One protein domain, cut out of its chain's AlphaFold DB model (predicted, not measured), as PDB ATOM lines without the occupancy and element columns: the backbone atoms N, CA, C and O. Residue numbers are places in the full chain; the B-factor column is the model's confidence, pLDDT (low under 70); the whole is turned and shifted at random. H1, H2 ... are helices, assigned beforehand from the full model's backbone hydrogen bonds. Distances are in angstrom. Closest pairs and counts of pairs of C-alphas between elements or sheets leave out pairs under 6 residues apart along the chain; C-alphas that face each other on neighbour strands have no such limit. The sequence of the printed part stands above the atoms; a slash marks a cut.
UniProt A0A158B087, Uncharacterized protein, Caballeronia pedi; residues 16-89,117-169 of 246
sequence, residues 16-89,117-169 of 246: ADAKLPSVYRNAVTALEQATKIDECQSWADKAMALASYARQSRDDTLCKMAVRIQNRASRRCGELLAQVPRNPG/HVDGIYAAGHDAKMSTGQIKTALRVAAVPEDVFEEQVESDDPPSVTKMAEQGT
ATOM      1  N   ALA A  16     -33.477   8.587  11.238       44.84
ATOM      2  CA  ALA A  16     -34.367   8.278  10.121       44.84
ATOM      3  C   ALA A  16     -33.868   8.815   8.758       44.84
ATOM      4  O   ALA A  16     -34.241   8.268   7.723       44.84
ATOM      5  N   ASP A  17     -32.997   9.833   8.747       44.94
ATOM      6  CA  ASP A  17     -32.430  10.444   7.535       44.94
ATOM      7  C   ASP A  17     -31.042   9.885   7.163       44.94
ATOM      8  O   ASP A  17     -30.434  10.291   6.163       44.94
ATOM      9  N   ALA A  18     -30.509   8.936   7.943       48.59
ATOM     10  CA  ALA A  18     -29.241   8.293   7.639       48.59
ATOM     11  C   ALA A  18     -29.379   7.448   6.360       48.59
ATOM     12  O   ALA A  18     -30.059   6.423   6.326       48.59
ATOM     13  N   LYS A  19     -28.716   7.872   5.274       58.16
ATOM     14  CA  LYS A  19     -28.711   7.143   3.998       58.16
ATOM     15  C   LYS A  19     -28.103   5.756   4.197       58.16
ATOM     16  O   LYS A  19     -26.882   5.605   4.192       58.16
ATOM     17  N   LEU A  20     -28.961   4.743   4.305       64.75
ATOM     18  CA  LEU A  20     -28.547   3.346   4.271       64.75
ATOM     19  C   LEU A  20     -27.650   3.103   3.041       64.75
ATOM     20  O   LEU A  20     -27.963   3.620   1.951       64.75
ATOM     21  N   PRO A  21     -26.559   2.320   3.184       80.25
ATOM     22  CA  PRO A  21     -25.668   2.003   2.075       80.25
ATOM     23  C   PRO A  21     -26.466   1.548   0.850       80.25
ATOM     24  O   PRO A  21     -27.383   0.733   0.966       80.25
ATOM     25  N   SER A  22     -26.140   2.070  -0.335       79.06
ATOM     26  CA  SER A  22     -26.860   1.754  -1.583       79.06
ATOM     27  C   SER A  22     -26.956   0.247  -1.837       79.06
ATOM     28  O   SER A  22     -27.990  -0.236  -2.283       79.06
ATOM     29  N   VAL A  23     -25.913  -0.500  -1.467       80.31
ATOM     30  CA  VAL A  23     -25.857  -1.965  -1.555       80.31
ATOM     31  C   VAL A  23     -26.959  -2.635  -0.728       80.31
ATOM     32  O   VAL A  23     -27.574  -3.586  -1.202       80.31
ATOM     33  N   TYR A  24     -27.248  -2.128   0.474       85.06
ATOM     34  CA  TYR A  24     -28.308  -2.674   1.325       85.06
ATOM     35  C   TYR A  24     -29.683  -2.444   0.709       85.06
ATOM     36  O   TYR A  24     -30.446  -3.389   0.557       85.06
ATOM     37  N   ARG A  25     -29.971  -1.212   0.272       86.38
ATOM     38  CA  ARG A  25     -31.250  -0.888  -0.378       86.38
ATOM     39  C   ARG A  25     -31.477  -1.731  -1.630       86.38
ATOM     40  O   ARG A  25     -32.549  -2.296  -1.791       86.38
ATOM     41  N   ASN A  26     -30.443  -1.898  -2.454       86.81
ATOM     42  CA  ASN A  26     -30.510  -2.758  -3.634       86.81
ATOM     43  C   ASN A  26     -30.804  -4.222  -3.265       86.81
ATOM     44  O   ASN A  26     -31.572  -4.877  -3.962       86.81
ATOM     45  N   ALA A  27     -30.216  -4.734  -2.178       87.62
ATOM     46  CA  ALA A  27     -30.488  -6.087  -1.695       87.62
ATOM     47  C   ALA A  27     -31.930  -6.237  -1.183       87.62
ATOM     48  O   ALA A  27     -32.579  -7.230  -1.500       87.62
ATOM     49  N   VAL A  28     -32.450  -5.251  -0.444       89.62
ATOM     50  CA  VAL A  28     -33.850  -5.235   0.015       89.62
ATOM     51  C   VAL A  28     -34.806  -5.253  -1.180       89.62
ATOM     52  O   VAL A  28     -35.641  -6.149  -1.271       89.62
ATOM     53  N   THR A  29     -34.611  -4.362  -2.155       89.94
ATOM     54  CA  THR A  29     -35.429  -4.325  -3.378       89.94
ATOM     55  C   THR A  29     -35.339  -5.627  -4.181       89.94
ATOM     56  O   THR A  29     -36.345  -6.105  -4.698       89.94
ATOM     57  N   ALA A  30     -34.155  -6.244  -4.269       90.00
ATOM     58  CA  ALA A  30     -33.993  -7.533  -4.942       90.00
ATOM     59  C   ALA A  30     -34.766  -8.663  -4.238       90.00
ATOM     60  O   ALA A  30     -35.319  -9.530  -4.909       90.00
ATOM     61  N   LEU A  31     -34.827  -8.653  -2.903       91.44
ATOM     62  CA  LEU A  31     -35.589  -9.632  -2.126       91.44
ATOM     63  C   LEU A  31     -37.101  -9.428  -2.253       91.44
ATOM     64  O   LEU A  31     -37.830 -10.405  -2.393       91.44
ATOM     65  N   GLU A  32     -37.577  -8.184  -2.264       90.12
ATOM     66  CA  GLU A  32     -38.994  -7.868  -2.499       90.12
ATOM     67  C   GLU A  32     -39.469  -8.374  -3.870       90.12
ATOM     68  O   GLU A  32     -40.566  -8.919  -4.005       90.12
ATOM     69  N   GLN A  33     -38.612  -8.239  -4.885       90.44
ATOM     70  CA  GLN A  33     -38.883  -8.682  -6.253       90.44
ATOM     71  C   GLN A  33     -38.647 -10.182  -6.472       90.44
ATOM     72  O   GLN A  33     -39.044 -10.710  -7.512       90.44
ATOM     73  N   ALA A  34     -38.022 -10.882  -5.522       91.44
ATOM     74  CA  ALA A  34     -37.749 -12.304  -5.660       91.44
ATOM     75  C   ALA A  34     -39.065 -13.095  -5.726       91.44
ATOM     76  O   ALA A  34     -39.964 -12.945  -4.888       91.44
ATOM     77  N   THR A  35     -39.169 -13.940  -6.752       91.50
ATOM     78  CA  THR A  35     -40.366 -14.751  -7.037       91.50
ATOM     79  C   THR A  35     -40.134 -16.236  -6.799       91.50
ATOM     80  O   THR A  35     -41.099 -16.994  -6.695       91.50
ATOM     81  N   LYS A  36     -38.872 -16.662  -6.677       93.69
ATOM     82  CA  LYS A  36     -38.509 -18.059  -6.453       93.69
ATOM     83  C   LYS A  36     -37.900 -18.282  -5.070       93.69
ATOM     84  O   LYS A  36     -37.203 -17.428  -4.519       93.69
ATOM     85  N   ILE A  37     -38.174 -19.461  -4.512       93.88
ATOM     86  CA  ILE A  37     -37.730 -19.854  -3.166       93.88
ATOM     87  C   ILE A  37     -36.207 -20.054  -3.130       93.88
ATOM     88  O   ILE A  37     -35.560 -19.652  -2.167       93.88
ATOM     89  N   ASP A  38     -35.620 -20.627  -4.182       92.25
ATOM     90  CA  ASP A  38     -34.180 -20.892  -4.292       92.25
ATOM     91  C   ASP A  38     -33.342 -19.606  -4.358       92.25
ATOM     92  O   ASP A  38     -32.272 -19.532  -3.751       92.25
ATOM     93  N   GLU A  39     -33.850 -18.565  -5.023       93.69
ATOM     94  CA  GLU A  39     -33.247 -17.228  -5.033       93.69
ATOM     95  C   GLU A  39     -33.165 -16.656  -3.613       93.69
ATOM     96  O   GLU A  39     -32.088 -16.265  -3.153       93.69
ATOM     97  N   CYS A  40     -34.287 -16.669  -2.888       95.38
ATOM     98  CA  CYS A  40     -34.364 -16.181  -1.513       95.38
ATOM     99  C   CYS A  40     -33.467 -17.004  -0.572       95.38
ATOM    100  O   CYS A  40     -32.740 -16.442   0.251       95.38
ATOM    101  N   GLN A  41     -33.442 -18.329  -0.735       94.38
ATOM    102  CA  GLN A  41     -32.586 -19.220   0.045       94.38
ATOM    103  C   GLN A  41     -31.099 -18.946  -0.221       94.38
ATOM    104  O   GLN A  41     -30.306 -18.863   0.717       94.38
ATOM    105  N   SER A  42     -30.720 -18.720  -1.483       95.44
ATOM    106  CA  SER A  42     -29.349 -18.352  -1.847       95.44
ATOM    107  C   SER A  42     -28.909 -17.052  -1.171       95.44
ATOM    108  O   SER A  42     -27.780 -16.957  -0.685       95.44
ATOM    109  N   TRP A  43     -29.793 -16.053  -1.106       95.31
ATOM    110  CA  TRP A  43     -29.539 -14.817  -0.364       95.31
ATOM    111  C   TRP A  43     -29.375 -15.065   1.134       95.31
ATOM    112  O   TRP A  43     -28.426 -14.551   1.726       95.31
ATOM    113  N   ALA A  44     -30.251 -15.873   1.736       95.81
ATOM    114  CA  ALA A  44     -30.179 -16.202   3.156       95.81
ATOM    115  C   ALA A  44     -28.855 -16.900   3.515       95.81
ATOM    116  O   ALA A  44     -28.203 -16.512   4.485       95.81
ATOM    117  N   ASP A  45     -28.408 -17.870   2.714       95.06
ATOM    118  CA  ASP A  45     -27.155 -18.595   2.959       95.06
ATOM    119  C   ASP A  45     -25.922 -17.700   2.774       95.06
ATOM    120  O   ASP A  45     -25.010 -17.714   3.607       95.06
ATOM    121  N   LYS A  46     -25.904 -16.852   1.735       95.06
ATOM    122  CA  LYS A  46     -24.824 -15.871   1.520       95.06
ATOM    123  C   LYS A  46     -24.746 -14.858   2.659       95.06
ATOM    124  O   LYS A  46     -23.656 -14.566   3.144       95.06
ATOM    125  N   ALA A  47     -25.889 -14.342   3.103       95.56
ATOM    126  CA  ALA A  47     -25.961 -13.396   4.210       95.56
ATOM    127  C   ALA A  47     -25.524 -14.042   5.534       95.56
ATOM    128  O   ALA A  47     -24.783 -13.435   6.303       95.56
ATOM    129  N   MET A  48     -25.889 -15.303   5.774       96.06
ATOM    130  CA  MET A  48     -25.425 -16.066   6.935       96.06
ATOM    131  C   MET A  48     -23.903 -16.258   6.926       96.06
ATOM    132  O   MET A  48     -23.241 -16.046   7.945       96.06
ATOM    133  N   ALA A  49     -23.338 -16.630   5.774       95.50
ATOM    134  CA  ALA A  49     -21.895 -16.772   5.606       95.50
ATOM    135  C   ALA A  49     -21.171 -15.434   5.833       95.50
ATOM    136  O   ALA A  49     -20.179 -15.386   6.561       95.50
ATOM    137  N   LEU A  50     -21.711 -14.341   5.283       94.25
ATOM    138  CA  LEU A  50     -21.187 -12.990   5.470       94.25
ATOM    139  C   LEU A  50     -21.230 -12.555   6.939       94.25
ATOM    140  O   LEU A  50     -20.241 -12.035   7.442       94.25
ATOM    141  N   ALA A  51     -22.329 -12.822   7.651       93.38
ATOM    142  CA  ALA A  51     -22.448 -12.530   9.079       93.38
ATOM    143  C   ALA A  51     -21.425 -13.318   9.913       93.38
ATOM    144  O   ALA A  51     -20.820 -12.775  10.837       93.38
ATOM    145  N   SER A  52     -21.195 -14.593   9.575       95.69
ATOM    146  CA  SER A  52     -20.168 -15.419  10.225       95.69
ATOM    147  C   SER A  52     -18.766 -14.847  10.013       95.69
ATOM    148  O   SER A  52     -18.005 -14.717  10.972       95.69
ATOM    149  N   TYR A  53     -18.440 -14.451   8.780       94.88
ATOM    150  CA  TYR A  53     -17.156 -13.835   8.459       94.88
ATOM    151  C   TYR A  53     -16.974 -12.482   9.162       94.88
ATOM    152  O   TYR A  53     -15.959 -12.269   9.820       94.88
ATOM    153  N   ALA A  54     -17.984 -11.611   9.113       92.69
ATOM    154  CA  ALA A  54     -17.968 -10.306   9.768       92.69
ATOM    155  C   ALA A  54     -17.763 -10.424  11.287       92.69
ATOM    156  O   ALA A  54     -16.990  -9.679  11.885       92.69
ATOM    157  N   ARG A  55     -18.393 -11.424  11.919       94.12
ATOM    158  CA  ARG A  55     -18.171 -11.728  13.338       94.12
ATOM    159  C   ARG A  55     -16.729 -12.151  13.616       94.12
ATOM    160  O   ARG A  55     -16.153 -11.719  14.611       94.12
ATOM    161  N   GLN A  56     -16.136 -12.977  12.754       94.25
ATOM    162  CA  GLN A  56     -14.735 -13.391  12.890       94.25
ATOM    163  C   GLN A  56     -13.772 -12.207  12.726       94.25
ATOM    164  O   GLN A  56     -12.786 -12.121  13.457       94.25
ATOM    165  N   SER A  57     -14.079 -11.267  11.826       93.12
ATOM    166  CA  SER A  57     -13.296 -10.046  11.614       93.12
ATOM    167  C   SER A  57     -13.620  -8.908  12.588       93.12
ATOM    168  O   SER A  57     -12.999  -7.853  12.494       93.12
ATOM    169  N   ARG A  58     -14.562  -9.108  13.525       94.12
ATOM    170  CA  ARG A  58     -15.061  -8.090  14.471       94.12
ATOM    171  C   ARG A  58     -15.631  -6.839  13.787       94.12
ATOM    172  O   ARG A  58     -15.509  -5.734  14.305       94.12
ATOM    173  N   ASP A  59     -16.249  -7.021  12.623       93.56
ATOM    174  CA  ASP A  59     -17.010  -5.974  11.946       93.56
ATOM    175  C   ASP A  59     -18.492  -6.082  12.325       93.56
ATOM    176  O   ASP A  59     -19.285  -6.784  11.687       93.56
ATOM    177  N   ASP A  60     -18.866  -5.380  13.394       91.88
ATOM    178  CA  ASP A  60     -20.237  -5.386  13.902       91.88
ATOM    179  C   ASP A  60     -21.221  -4.748  12.917       91.88
ATOM    180  O   ASP A  60     -22.375  -5.172  12.833       91.88
ATOM    181  N   THR A  61     -20.780  -3.760  12.135       91.56
ATOM    182  CA  THR A  61     -21.647  -3.074  11.170       91.56
ATOM    183  C   THR A  61     -22.041  -4.004  10.030       91.56
ATOM    184  O   THR A  61     -23.231  -4.168   9.744       91.56
ATOM    185  N   LEU A  62     -21.063  -4.701   9.447       90.38
ATOM    186  CA  LEU A  62     -21.288  -5.688   8.401       90.38
ATOM    187  C   LEU A  62     -22.075  -6.892   8.926       90.38
ATOM    188  O   LEU A  62     -22.965  -7.387   8.237       90.38
ATOM    189  N   CYS A  63     -21.793  -7.330  10.156       94.25
ATOM    190  CA  CYS A  63     -22.524  -8.412  10.808       94.25
ATOM    191  C   CYS A  63     -24.018  -8.076  10.924       94.25
ATOM    192  O   CYS A  63     -24.859  -8.848  10.461       94.25
ATOM    193  N   LYS A  64     -24.356  -6.894  11.456       94.56
ATOM    194  CA  LYS A  64     -25.747  -6.435  11.590       94.56
ATOM    195  C   LYS A  64     -26.431  -6.307  10.232       94.56
ATOM    196  O   LYS A  64     -27.527  -6.829  10.055       94.56
ATOM    197  N   MET A  65     -25.771  -5.700   9.242       93.12
ATOM    198  CA  MET A  65     -26.313  -5.596   7.880       93.12
ATOM    199  C   MET A  65     -26.597  -6.966   7.256       93.12
ATOM    200  O   MET A  65     -27.657  -7.174   6.664       93.12
ATOM    201  N   ALA A  66     -25.677  -7.917   7.409       94.94
ATOM    202  CA  ALA A  66     -25.847  -9.272   6.908       94.94
ATOM    203  C   ALA A  66     -27.016  -9.989   7.604       94.94
ATOM    204  O   ALA A  66     -27.842 -10.600   6.932       94.94
ATOM    205  N   VAL A  67     -27.159  -9.845   8.926       96.81
ATOM    206  CA  VAL A  67     -28.299 -10.390   9.687       96.81
ATOM    207  C   VAL A  67     -29.632  -9.801   9.212       96.81
ATOM    208  O   VAL A  67     -30.611 -10.538   9.084       96.81
ATOM    209  N   ARG A  68     -29.689  -8.506   8.882       96.50
ATOM    210  CA  ARG A  68     -30.903  -7.879   8.328       96.50
ATOM    211  C   ARG A  68     -31.307  -8.491   6.991       96.50
ATOM    212  O   ARG A  68     -32.447  -8.926   6.831       96.50
ATOM    213  N   ILE A  69     -30.355  -8.607   6.061       95.94
ATOM    214  CA  ILE A  69     -30.580  -9.249   4.755       95.94
ATOM    215  C   ILE A  69     -31.020 -10.705   4.951       95.94
ATOM    216  O   ILE A  69     -31.960 -11.158   4.302       95.94
ATOM    217  N   GLN A  70     -30.387 -11.426   5.878       97.31
ATOM    218  CA  GLN A  70     -30.723 -12.814   6.179       97.31
ATOM    219  C   GLN A  70     -32.167 -12.965   6.684       97.31
ATOM    220  O   GLN A  70     -32.879 -13.869   6.240       97.31
ATOM    221  N   ASN A  71     -32.610 -12.087   7.592       97.50
ATOM    222  CA  ASN A  71     -33.983 -12.073   8.105       97.50
ATOM    223  C   ASN A  71     -34.995 -11.792   6.990       97.50
ATOM    224  O   ASN A  71     -35.959 -12.543   6.849       97.50
ATOM    225  N   ARG A  72     -34.751 -10.770   6.159       97.44
ATOM    226  CA  ARG A  72     -35.621 -10.418   5.022       97.44
ATOM    227  C   ARG A  72     -35.709 -11.545   3.996       97.44
ATOM    228  O   ARG A  72     -36.804 -11.922   3.590       97.44
ATOM    229  N   ALA A  73     -34.576 -12.157   3.654       97.56
ATOM    230  CA  ALA A  73     -34.533 -13.301   2.750       97.56
ATOM    231  C   ALA A  73     -35.312 -14.500   3.312       97.56
ATOM    232  O   ALA A  73     -36.113 -15.112   2.610       97.56
ATOM    233  N   SER A  74     -35.141 -14.792   4.607       96.94
ATOM    234  CA  SER A  74     -35.856 -15.881   5.285       96.94
ATOM    235  C   SER A  74     -37.364 -15.627   5.371       96.94
ATOM    236  O   SER A  74     -38.148 -16.559   5.193       96.94
ATOM    237  N   ARG A  75     -37.777 -14.375   5.613       97.12
ATOM    238  CA  ARG A  75     -39.185 -13.963   5.597       97.12
ATOM    239  C   ARG A  75     -39.790 -14.190   4.215       97.12
ATOM    240  O   ARG A  75     -40.791 -14.893   4.103       97.12
ATOM    241  N   ARG A  76     -39.121 -13.705   3.164       97.00
ATOM    242  CA  ARG A  76     -39.575 -13.873   1.782       97.00
ATOM    243  C   ARG A  76     -39.667 -15.342   1.365       97.00
ATOM    244  O   ARG A  76     -40.670 -15.741   0.778       97.00
ATOM    245  N   CYS A  77     -38.682 -16.172   1.733       95.81
ATOM    246  CA  CYS A  77     -38.771 -17.629   1.566       95.81
ATOM    247  C   CYS A  77     -40.063 -18.179   2.181       95.81
ATOM    248  O   CYS A  77     -40.765 -18.965   1.551       95.81
ATOM    249  N   GLY A  78     -40.376 -17.780   3.417       95.56
ATOM    250  CA  GLY A  78     -41.561 -18.239   4.134       95.56
ATOM    251  C   GLY A  78     -42.869 -17.795   3.483       95.56
ATOM    252  O   GLY A  78     -43.799 -18.593   3.406       95.56
ATOM    253  N   GLU A  79     -42.932 -16.568   2.967       95.62
ATOM    254  CA  GLU A  79     -44.085 -16.049   2.220       95.62
ATOM    255  C   GLU A  79     -44.338 -16.843   0.933       95.62
ATOM    256  O   GLU A  79     -45.480 -17.204   0.646       95.62
ATOM    257  N   LEU A  80     -43.282 -17.149   0.172       95.00
ATOM    258  CA  LEU A  80     -43.380 -17.962  -1.044       95.00
ATOM    259  C   LEU A  80     -43.769 -19.411  -0.718       95.00
ATOM    260  O   LEU A  80     -44.639 -19.985  -1.367       95.00
ATOM    261  N   LEU A  81     -43.187 -19.993   0.335       93.69
ATOM    262  CA  LEU A  81     -43.543 -21.330   0.817       93.69
ATOM    263  C   LEU A  81     -44.999 -21.406   1.295       93.69
ATOM    264  O   LEU A  81     -45.654 -22.424   1.091       93.69
ATOM    265  N   ALA A  82     -45.525 -20.346   1.913       92.06
ATOM    266  CA  ALA A  82     -46.907 -20.289   2.381       92.06
ATOM    267  C   ALA A  82     -47.936 -20.249   1.236       92.06
ATOM    268  O   ALA A  82     -49.083 -20.641   1.448       92.06
ATOM    269  N   GLN A  83     -47.531 -19.817   0.037       92.00
ATOM    270  CA  GLN A  83     -48.377 -19.820  -1.163       92.00
ATOM    271  C   GLN A  83     -48.492 -21.209  -1.806       92.00
ATOM    272  O   GLN A  83     -49.396 -21.440  -2.611       92.00
ATOM    273  N   VAL A  84     -47.606 -22.149  -1.458       89.38
ATOM    274  CA  VAL A  84     -47.660 -23.512  -1.989       89.38
ATOM    275  C   VAL A  84     -48.879 -24.237  -1.399       89.38
ATOM    276  O   VAL A  84     -49.021 -24.302  -0.171       89.38
ATOM    277  N   PRO A  85     -49.770 -24.806  -2.236       78.06
ATOM    278  CA  PRO A  85     -50.980 -25.453  -1.754       78.06
ATOM    279  C   PRO A  85     -50.642 -26.632  -0.838       78.06
ATOM    280  O   PRO A  85     -49.783 -27.468  -1.132       78.06
ATOM    281  N   ARG A  86     -51.350 -26.713   0.291       71.44
ATOM    282  CA  ARG A  86     -51.303 -27.891   1.160       71.44
ATOM    283  C   ARG A  86     -52.143 -28.996   0.538       71.44
ATOM    284  O   ARG A  86     -53.299 -28.765   0.191       71.44
ATOM    285  N   ASN A  87     -51.590 -30.203   0.454       61.12
ATOM    286  CA  ASN A  87     -52.392 -31.369   0.110       61.12
ATOM    287  C   ASN A  87     -53.355 -31.668   1.273       61.12
ATOM    288  O   ASN A  87     -52.902 -31.808   2.409       61.12
ATOM    289  N   PRO A  88     -54.668 -31.808   1.031       45.12
ATOM    290  CA  PRO A  88     -55.665 -32.007   2.088       45.12
ATOM    291  C   PRO A  88     -55.636 -33.397   2.768       45.12
ATOM    292  O   PRO A  88     -56.597 -33.771   3.432       45.12
ATOM    293  N   GLY A  89     -54.559 -34.181   2.640       45.72
ATOM    294  CA  GLY A  89     -54.546 -35.617   2.965       45.72
ATOM    295  C   GLY A  89     -53.578 -36.084   4.057       45.72
ATOM    296  O   GLY A  89     -53.301 -37.276   4.125       45.72
ATOM    297  N   HIS A 117     -43.386 -36.649   3.780       44.59
ATOM    298  CA  HIS A 117     -43.675 -35.254   3.433       44.59
ATOM    299  C   HIS A 117     -44.404 -35.168   2.091       44.59
ATOM    300  O   HIS A 117     -43.882 -34.653   1.113       44.59
ATOM    301  N   VAL A 118     -45.651 -35.651   2.064       46.69
ATOM    302  CA  VAL A 118     -46.604 -35.415   0.955       46.69
ATOM    303  C   VAL A 118     -47.261 -34.027   1.062       46.69
ATOM    304  O   VAL A 118     -48.356 -33.790   0.556       46.69
ATOM    305  N   ASP A 119     -46.587 -33.107   1.746       66.00
ATOM    306  CA  ASP A 119     -46.971 -31.714   1.905       66.00
ATOM    307  C   ASP A 119     -46.199 -30.917   0.852       66.00
ATOM    308  O   ASP A 119     -44.970 -30.830   0.923       66.00
ATOM    309  N   GLY A 120     -46.907 -30.331  -0.121       82.69
ATOM    310  CA  GLY A 120     -46.302 -29.613  -1.255       82.69
ATOM    311  C   GLY A 120     -45.274 -28.552  -0.844       82.69
ATOM    312  O   GLY A 120     -44.290 -28.342  -1.544       82.69
ATOM    313  N   ILE A 121     -45.440 -27.960   0.341       87.75
ATOM    314  CA  ILE A 121     -44.508 -26.993   0.937       87.75
ATOM    315  C   ILE A 121     -43.112 -27.599   1.155       87.75
ATOM    316  O   ILE A 121     -42.107 -26.956   0.857       87.75
ATOM    317  N   TYR A 122     -43.027 -28.825   1.683       88.88
ATOM    318  CA  TYR A 122     -41.736 -29.464   1.948       88.88
ATOM    319  C   TYR A 122     -41.049 -29.894   0.655       88.88
ATOM    320  O   TYR A 122     -39.838 -29.733   0.548       88.88
ATOM    321  N   ALA A 123     -41.814 -30.366  -0.332       86.88
ATOM    322  CA  ALA A 123     -41.285 -30.647  -1.665       86.88
ATOM    323  C   ALA A 123     -40.690 -29.378  -2.301       86.88
ATOM    324  O   ALA A 123     -39.507 -29.363  -2.627       86.88
ATOM    325  N   ALA A 124     -41.452 -28.278  -2.339       90.31
ATOM    326  CA  ALA A 124     -40.985 -26.998  -2.877       90.31
ATOM    327  C   ALA A 124     -39.739 -26.458  -2.149       90.31
ATOM    328  O   ALA A 124     -38.825 -25.921  -2.773       90.31
ATOM    329  N   GLY A 125     -39.671 -26.620  -0.824       91.88
ATOM    330  CA  GLY A 125     -38.486 -26.252  -0.052       91.88
ATOM    331  C   GLY A 125     -37.269 -27.132  -0.360       91.88
ATOM    332  O   GLY A 125     -36.158 -26.619  -0.482       91.88
ATOM    333  N   HIS A 126     -37.454 -28.444  -0.516       91.44
ATOM    334  CA  HIS A 126     -36.366 -29.355  -0.876       91.44
ATOM    335  C   HIS A 126     -35.844 -29.116  -2.297       91.44
ATOM    336  O   HIS A 126     -34.627 -29.151  -2.492       91.44
ATOM    337  N   ASP A 127     -36.716 -28.777  -3.248       89.88
ATOM    338  CA  ASP A 127     -36.316 -28.363  -4.601       89.88
ATOM    339  C   ASP A 127     -35.442 -27.095  -4.562       89.88
ATOM    340  O   ASP A 127     -34.469 -26.971  -5.307       89.88
ATOM    341  N   ALA A 128     -35.712 -26.197  -3.609       90.56
ATOM    342  CA  ALA A 128     -34.884 -25.031  -3.298       90.56
ATOM    343  C   ALA A 128     -33.651 -25.342  -2.419       90.56
ATOM    344  O   ALA A 128     -32.995 -24.424  -1.924       90.56
ATOM    345  N   LYS A 129     -33.317 -26.625  -2.216       92.81
ATOM    346  CA  LYS A 129     -32.200 -27.120  -1.387       92.81
ATOM    347  C   LYS A 129     -32.278 -26.721   0.090       92.81
ATOM    348  O   LYS A 129     -31.260 -26.678   0.780       92.81
ATOM    349  N   MET A 130     -33.480 -26.471   0.601       92.94
ATOM    350  CA  MET A 130     -33.699 -26.182   2.015       92.94
ATOM    351  C   MET A 130     -33.818 -27.472   2.832       92.94
ATOM    352  O   MET A 130     -34.452 -28.454   2.435       92.94
ATOM    353  N   SER A 131     -33.263 -27.450   4.040       93.19
ATOM    354  CA  SER A 131     -33.540 -28.454   5.069       93.19
ATOM    355  C   SER A 131     -34.930 -28.252   5.686       93.19
ATOM    356  O   SER A 131     -35.451 -27.137   5.752       93.19
ATOM    357  N   THR A 132     -35.510 -29.310   6.257       90.88
ATOM    358  CA  THR A 132     -36.791 -29.245   6.990       90.88
ATOM    359  C   THR A 132     -36.777 -28.190   8.106       90.88
ATOM    360  O   THR A 132     -37.806 -27.577   8.400       90.88
ATOM    361  N   GLY A 133     -35.616 -27.971   8.736       91.62
ATOM    362  CA  GLY A 133     -35.413 -26.922   9.734       91.62
ATOM    363  C   GLY A 133     -35.522 -25.523   9.130       91.62
ATOM    364  O   GLY A 133     -36.309 -24.720   9.621       91.62
ATOM    365  N   GLN A 134     -34.804 -25.256   8.035       94.62
ATOM    366  CA  GLN A 134     -34.861 -23.974   7.322       94.62
ATOM    367  C   GLN A 134     -36.274 -23.659   6.818       94.62
ATOM    368  O   GLN A 134     -36.734 -22.536   6.996       94.62
ATOM    369  N   ILE A 135     -36.997 -24.654   6.289       94.69
ATOM    370  CA  ILE A 135     -38.395 -24.499   5.846       94.69
ATOM    371  C   ILE A 135     -39.278 -24.037   7.013       94.69
ATOM    372  O   ILE A 135     -39.996 -23.044   6.908       94.69
ATOM    373  N   LYS A 136     -39.203 -24.721   8.164       94.06
ATOM    374  CA  LYS A 136     -39.977 -24.354   9.363       94.06
ATOM    375  C   LYS A 136     -39.596 -22.972   9.892       94.06
ATOM    376  O   LYS A 136     -40.479 -22.219  10.288       94.06
ATOM    377  N   THR A 137     -38.305 -22.656   9.921       96.06
ATOM    378  CA  THR A 137     -37.796 -21.355  10.360       96.06
ATOM    379  C   THR A 137     -38.323 -20.241   9.459       96.06
ATOM    380  O   THR A 137     -38.919 -19.305   9.977       96.06
ATOM    381  N   ALA A 138     -38.206 -20.373   8.137       96.19
ATOM    382  CA  ALA A 138     -38.705 -19.395   7.170       96.19
ATOM    383  C   ALA A 138     -40.217 -19.153   7.322       96.19
ATOM    384  O   ALA A 138     -40.651 -18.012   7.453       96.19
ATOM    385  N   LEU A 139     -41.016 -20.225   7.415       95.44
ATOM    386  CA  LEU A 139     -42.464 -20.129   7.649       95.44
ATOM    387  C   LEU A 139     -42.816 -19.405   8.956       95.44
ATOM    388  O   LEU A 139     -43.809 -18.688   9.012       95.44
ATOM    389  N   ARG A 140     -42.027 -19.598  10.020       95.56
ATOM    390  CA  ARG A 140     -42.239 -18.904  11.297       95.56
ATOM    391  C   ARG A 140     -41.845 -17.436  11.211       95.56
ATOM    392  O   ARG A 140     -42.596 -16.604  11.692       95.56
ATOM    393  N   VAL A 141     -40.721 -17.113  10.574       96.50
ATOM    394  CA  VAL A 141     -40.317 -15.715  10.348       96.50
ATOM    395  C   VAL A 141     -41.385 -14.973   9.539       96.50
ATOM    396  O   VAL A 141     -41.764 -13.871   9.913       96.50
ATOM    397  N   ALA A 142     -41.939 -15.599   8.495       96.19
ATOM    398  CA  ALA A 142     -43.050 -15.042   7.718       96.19
ATOM    399  C   ALA A 142     -44.356 -14.878   8.515       96.19
ATOM    400  O   ALA A 142     -45.208 -14.080   8.141       96.19
ATOM    401  N   ALA A 143     -44.527 -15.618   9.612       95.44
ATOM    402  CA  ALA A 143     -45.688 -15.488  10.488       95.44
ATOM    403  C   ALA A 143     -45.562 -14.339  11.506       95.44
ATOM    404  O   ALA A 143     -46.541 -14.055  12.200       95.44
ATOM    405  N   VAL A 144     -44.389 -13.703  11.626       94.06
ATOM    406  CA  VAL A 144     -44.201 -12.518  12.477       94.06
ATOM    407  C   VAL A 144     -44.933 -11.327  11.841       94.06
ATOM    408  O   VAL A 144     -44.732 -11.079  10.646       94.06
ATOM    409  N   PRO A 145     -45.757 -10.576  12.601       94.94
ATOM    410  CA  PRO A 145     -46.400  -9.358  12.107       94.94
ATOM    411  C   PRO A 145     -45.402  -8.416  11.419       94.94
ATOM    412  O   PRO A 145     -44.241  -8.333  11.818       94.94
ATOM    413  N   GLU A 146     -45.820  -7.782  10.324       93.75
ATOM    414  CA  GLU A 146     -44.939  -6.967   9.475       93.75
ATOM    415  C   GLU A 146     -44.343  -5.772  10.218       93.75
ATOM    416  O   GLU A 146     -43.135  -5.577  10.183       93.75
ATOM    417  N   ASP A 147     -45.165  -5.054  10.974       94.12
ATOM    418  CA  ASP A 147     -44.764  -3.950  11.845       94.12
ATOM    419  C   ASP A 147     -43.689  -4.368  12.860       94.12
ATOM    420  O   ASP A 147     -42.620  -3.763  12.931       94.12
ATOM    421  N   VAL A 148     -43.935  -5.464  13.583       93.19
ATOM    422  CA  VAL A 148     -43.014  -6.008  14.592       93.19
ATOM    423  C   VAL A 148     -41.701  -6.478  13.960       93.19
ATOM    424  O   VAL A 148     -40.629  -6.350  14.554       93.19
ATOM    425  N   PHE A 149     -41.772  -7.052  12.762       96.12
ATOM    426  CA  PHE A 149     -40.596  -7.517  12.040       96.12
ATOM    427  C   PHE A 149     -39.730  -6.360  11.553       96.12
ATOM    428  O   PHE A 149     -38.522  -6.389  11.784       96.12
ATOM    429  N   GLU A 150     -40.326  -5.362  10.898       94.44
ATOM    430  CA  GLU A 150     -39.599  -4.203  10.372       94.44
ATOM    431  C   GLU A 150     -38.906  -3.431  11.500       94.44
ATOM    432  O   GLU A 150     -37.715  -3.132  11.396       94.44
ATOM    433  N   GLU A 151     -39.600  -3.214  12.623       94.44
ATOM    434  CA  GLU A 151     -39.025  -2.579  13.812       94.44
ATOM    435  C   GLU A 151     -37.790  -3.336  14.326       94.44
ATOM    436  O   GLU A 151     -36.733  -2.749  14.567       94.44
ATOM    437  N   GLN A 152     -37.883  -4.659  14.462       94.25
ATOM    438  CA  GLN A 152     -36.783  -5.458  14.999       94.25
ATOM    439  C   GLN A 152     -35.612  -5.605  14.031       94.25
ATOM    440  O   GLN A 152     -34.458  -5.593  14.465       94.25
ATOM    441  N   VAL A 153     -35.881  -5.761  12.735       95.12
ATOM    442  CA  VAL A 153     -34.831  -5.865  11.714       95.12
ATOM    443  C   VAL A 153     -34.058  -4.555  11.614       95.12
ATOM    444  O   VAL A 153     -32.830  -4.584  11.547       95.12
ATOM    445  N   GLU A 154     -34.729  -3.409  11.661       93.06
ATOM    446  CA  GLU A 154     -34.052  -2.112  11.570       93.06
ATOM    447  C   GLU A 154     -33.498  -1.600  12.909       93.06
ATOM    448  O   GLU A 154     -32.769  -0.609  12.926       93.06
ATOM    449  N   SER A 155     -33.734  -2.308  14.018       92.94
ATOM    450  CA  SER A 155     -33.144  -1.975  15.318       92.94
ATOM    451  C   SER A 155     -31.605  -1.994  15.312       92.94
ATOM    452  O   SER A 155     -30.957  -2.617  14.459       92.94
ATOM    453  N   ASP A 156     -31.002  -1.329  16.300       90.88
ATOM    454  CA  ASP A 156     -29.545  -1.279  16.477       90.88
ATOM    455  C   ASP A 156     -28.919  -2.651  16.759       90.88
ATOM    456  O   ASP A 156     -27.737  -2.854  16.466       90.88
ATOM    457  N   ASP A 157     -29.689  -3.588  17.313       92.25
ATOM    458  CA  ASP A 157     -29.272  -4.964  17.590       92.25
ATOM    459  C   ASP A 157     -30.283  -5.953  16.987       92.25
ATOM    460  O   ASP A 157     -31.137  -6.498  17.697       92.25
ATOM    461  N   PRO A 158     -30.230  -6.166  15.658       94.19
ATOM    462  CA  PRO A 158     -31.206  -6.995  14.977       94.19
ATOM    463  C   PRO A 158     -31.115  -8.446  15.468       94.19
ATOM    464  O   PRO A 158     -30.021  -9.022  15.534       94.19
ATOM    465  N   PRO A 159     -32.254  -9.091  15.777       95.75
ATOM    466  CA  PRO A 159     -32.253 -10.463  16.252       95.75
ATOM    467  C   PRO A 159     -31.780 -11.426  15.157       95.75
ATOM    468  O   PRO A 159     -31.957 -11.203  13.956       95.75
ATOM    469  N   SER A 160     -31.224 -12.562  15.576       95.88
ATOM    470  CA  SER A 160     -30.939 -13.657  14.649       95.88
ATOM    471  C   SER A 160     -32.233 -14.224  14.058       95.88
ATOM    472  O   SER A 160     -33.285 -14.202  14.698       95.88
ATOM    473  N   VAL A 161     -32.136 -14.830  12.873       95.56
ATOM    474  CA  VAL A 161     -33.267 -15.506  12.212       95.56
ATOM    475  C   VAL A 161     -33.929 -16.545  13.122       95.56
ATOM    476  O   VAL A 161     -35.147 -16.694  13.119       95.56
ATOM    477  N   THR A 162     -33.147 -17.249  13.944       94.31
ATOM    478  CA  THR A 162     -33.678 -18.213  14.918       94.31
ATOM    479  C   THR A 162     -34.532 -17.527  15.980       94.31
ATOM    480  O   THR A 162     -35.655 -17.963  16.221       94.31
ATOM    481  N   LYS A 163     -34.040 -16.426  16.564       95.19
ATOM    482  CA  LYS A 163     -34.779 -15.644  17.564       95.19
ATOM    483  C   LYS A 163     -36.036 -15.007  16.958       95.19
ATOM    484  O   LYS A 163     -37.072 -14.958  17.610       95.19
ATOM    485  N   MET A 164     -35.975 -14.591  15.693       94.94
ATOM    486  CA  MET A 164     -37.141 -14.115  14.943       94.94
ATOM    487  C   MET A 164     -38.179 -15.234  14.735       94.94
ATOM    488  O   MET A 164     -39.370 -15.054  14.970       94.94
ATOM    489  N   ALA A 165     -37.734 -16.436  14.358       94.81
ATOM    490  CA  ALA A 165     -38.612 -17.590  14.159       94.81
ATOM    491  C   ALA A 165     -39.290 -18.071  15.454       94.81
ATOM    492  O   ALA A 165     -40.394 -18.622  15.415       94.81
ATOM    493  N   GLU A 166     -38.657 -17.889  16.610       94.06
ATOM    494  CA  GLU A 166     -39.277 -18.184  17.905       94.06
ATOM    495  C   GLU A 166     -40.521 -17.319  18.137       94.06
ATOM    496  O   GLU A 166     -41.554 -17.847  18.547       94.06
ATOM    497  N   GLN A 167     -40.475 -16.036  17.773       91.56
ATOM    498  CA  GLN A 167     -41.605 -15.111  17.923       91.56
ATOM    499  C   GLN A 167     -42.788 -15.467  17.018       91.56
ATOM    500  O   GLN A 167     -43.942 -15.324  17.412       91.56
ATOM    501  N   GLY A 168     -42.515 -16.003  15.828       88.88
ATOM    502  CA  GLY A 168     -43.548 -16.509  14.921       88.88
ATOM    503  C   GLY A 168     -44.149 -17.859  15.331       88.88
ATOM    504  O   GLY A 168     -45.012 -18.405  14.635       88.88
ATOM    505  N   THR A 169     -43.700 -18.451  16.442       88.62
ATOM    506  CA  THR A 169     -44.225 -19.732  16.917       88.62
ATOM    507  C   THR A 169     -45.542 -19.521  17.660       88.62
ATOM    508  O   THR A 169     -45.568 -19.052  18.793       88.62
TER     509      THR A 169
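This is residues 16 to 89 and 117 to 169 of the 246 residues of an uncharacterized protein of Caballeronia pedi (UniProt A0A158B087). One long helix, H3, makes the core, with H2 folded back beside it as a helical hairpin and H1 beside it as well. Four shorter helices gather round H3: H5 crosses it at nearly a right angle, H7 packs on H5 and H3, H6 runs back alongside H3, and H4 sits by H3's last residues. The printed part has 127 residues with seven named helices, H1 to H7 in order along the chain, and no named strand; its class is all helix. It is compact, with a radius of gyration of the C-alphas of 14.7 A, and elongated in outline, spanning 50 by 28 by 26 A.

H3, residues 60 to 83, is 35.0 A from first to last C-alpha, from (-20.237, -5.386, 13.902) to (-48.377, -19.820, -1.163). Before it come H1, residues 22 to 33, 16.6 A long, and H2, residues 37 to 56, 28.8 A long. After it come H4, residues 120 to 127, H5, residues 132 to 142, 15.5 A long, H6, residues 146 to 154, and H7, residues 161 to 167, whose last C-alpha is at (-41.605, -15.111, 17.923).

H3 is the hub, touching the six other helices. H2 and H3 form a hairpin and run opposite ways at a shallow tilt of 20 degrees; their closest C-alphas, of Ala 51 and Cys 63, are 4.5 A apart. H1 runs the same way as H3 at a shallow tilt of 9 degrees and touches residues 65 to 76 of it alone, closest at the C-alphas of Leu 31 and Ala 73, 6.2 A. H5 is about perpendicular to H3, at 85 degrees, and touches its residues 71 to 82 alone, closest at the C-alphas of Gly 78 and Leu 139, 4.1 A. H7 touches H5 at a steep tilt of 62 degrees, closest at the C-alphas of Val 141 and Ala 165, 4.6 A. H6 only just touches H3, with 3 pairs of C-alphas within 8 A, closest at Arg 68 and Val 153, 5.6 A. H4 touches residues 81 to 82 of H3 alone, closest at the C-alphas of Leu 81 and Ile 121, 5.7 A. H1 is apart from H4, H5, H6 and H7. Every O i to N i+4 pair is within hydrogen-bond range in H1 to H6; in H7 it is 2 of 3.

The two C-alphas farthest apart, of Asp 17 and Gly 89, are 51.3 A apart. Residues 90 to 116 are not printed, and C-alphas 89 and 117 are 10.9 A apart across the cut. Of the links printed whole, H6 to H7 is short and the others are tight. The mean pLDDT of the printed part is 89.1; residues 16 to 20, 87 to 89 and 117 to 119 are under 70.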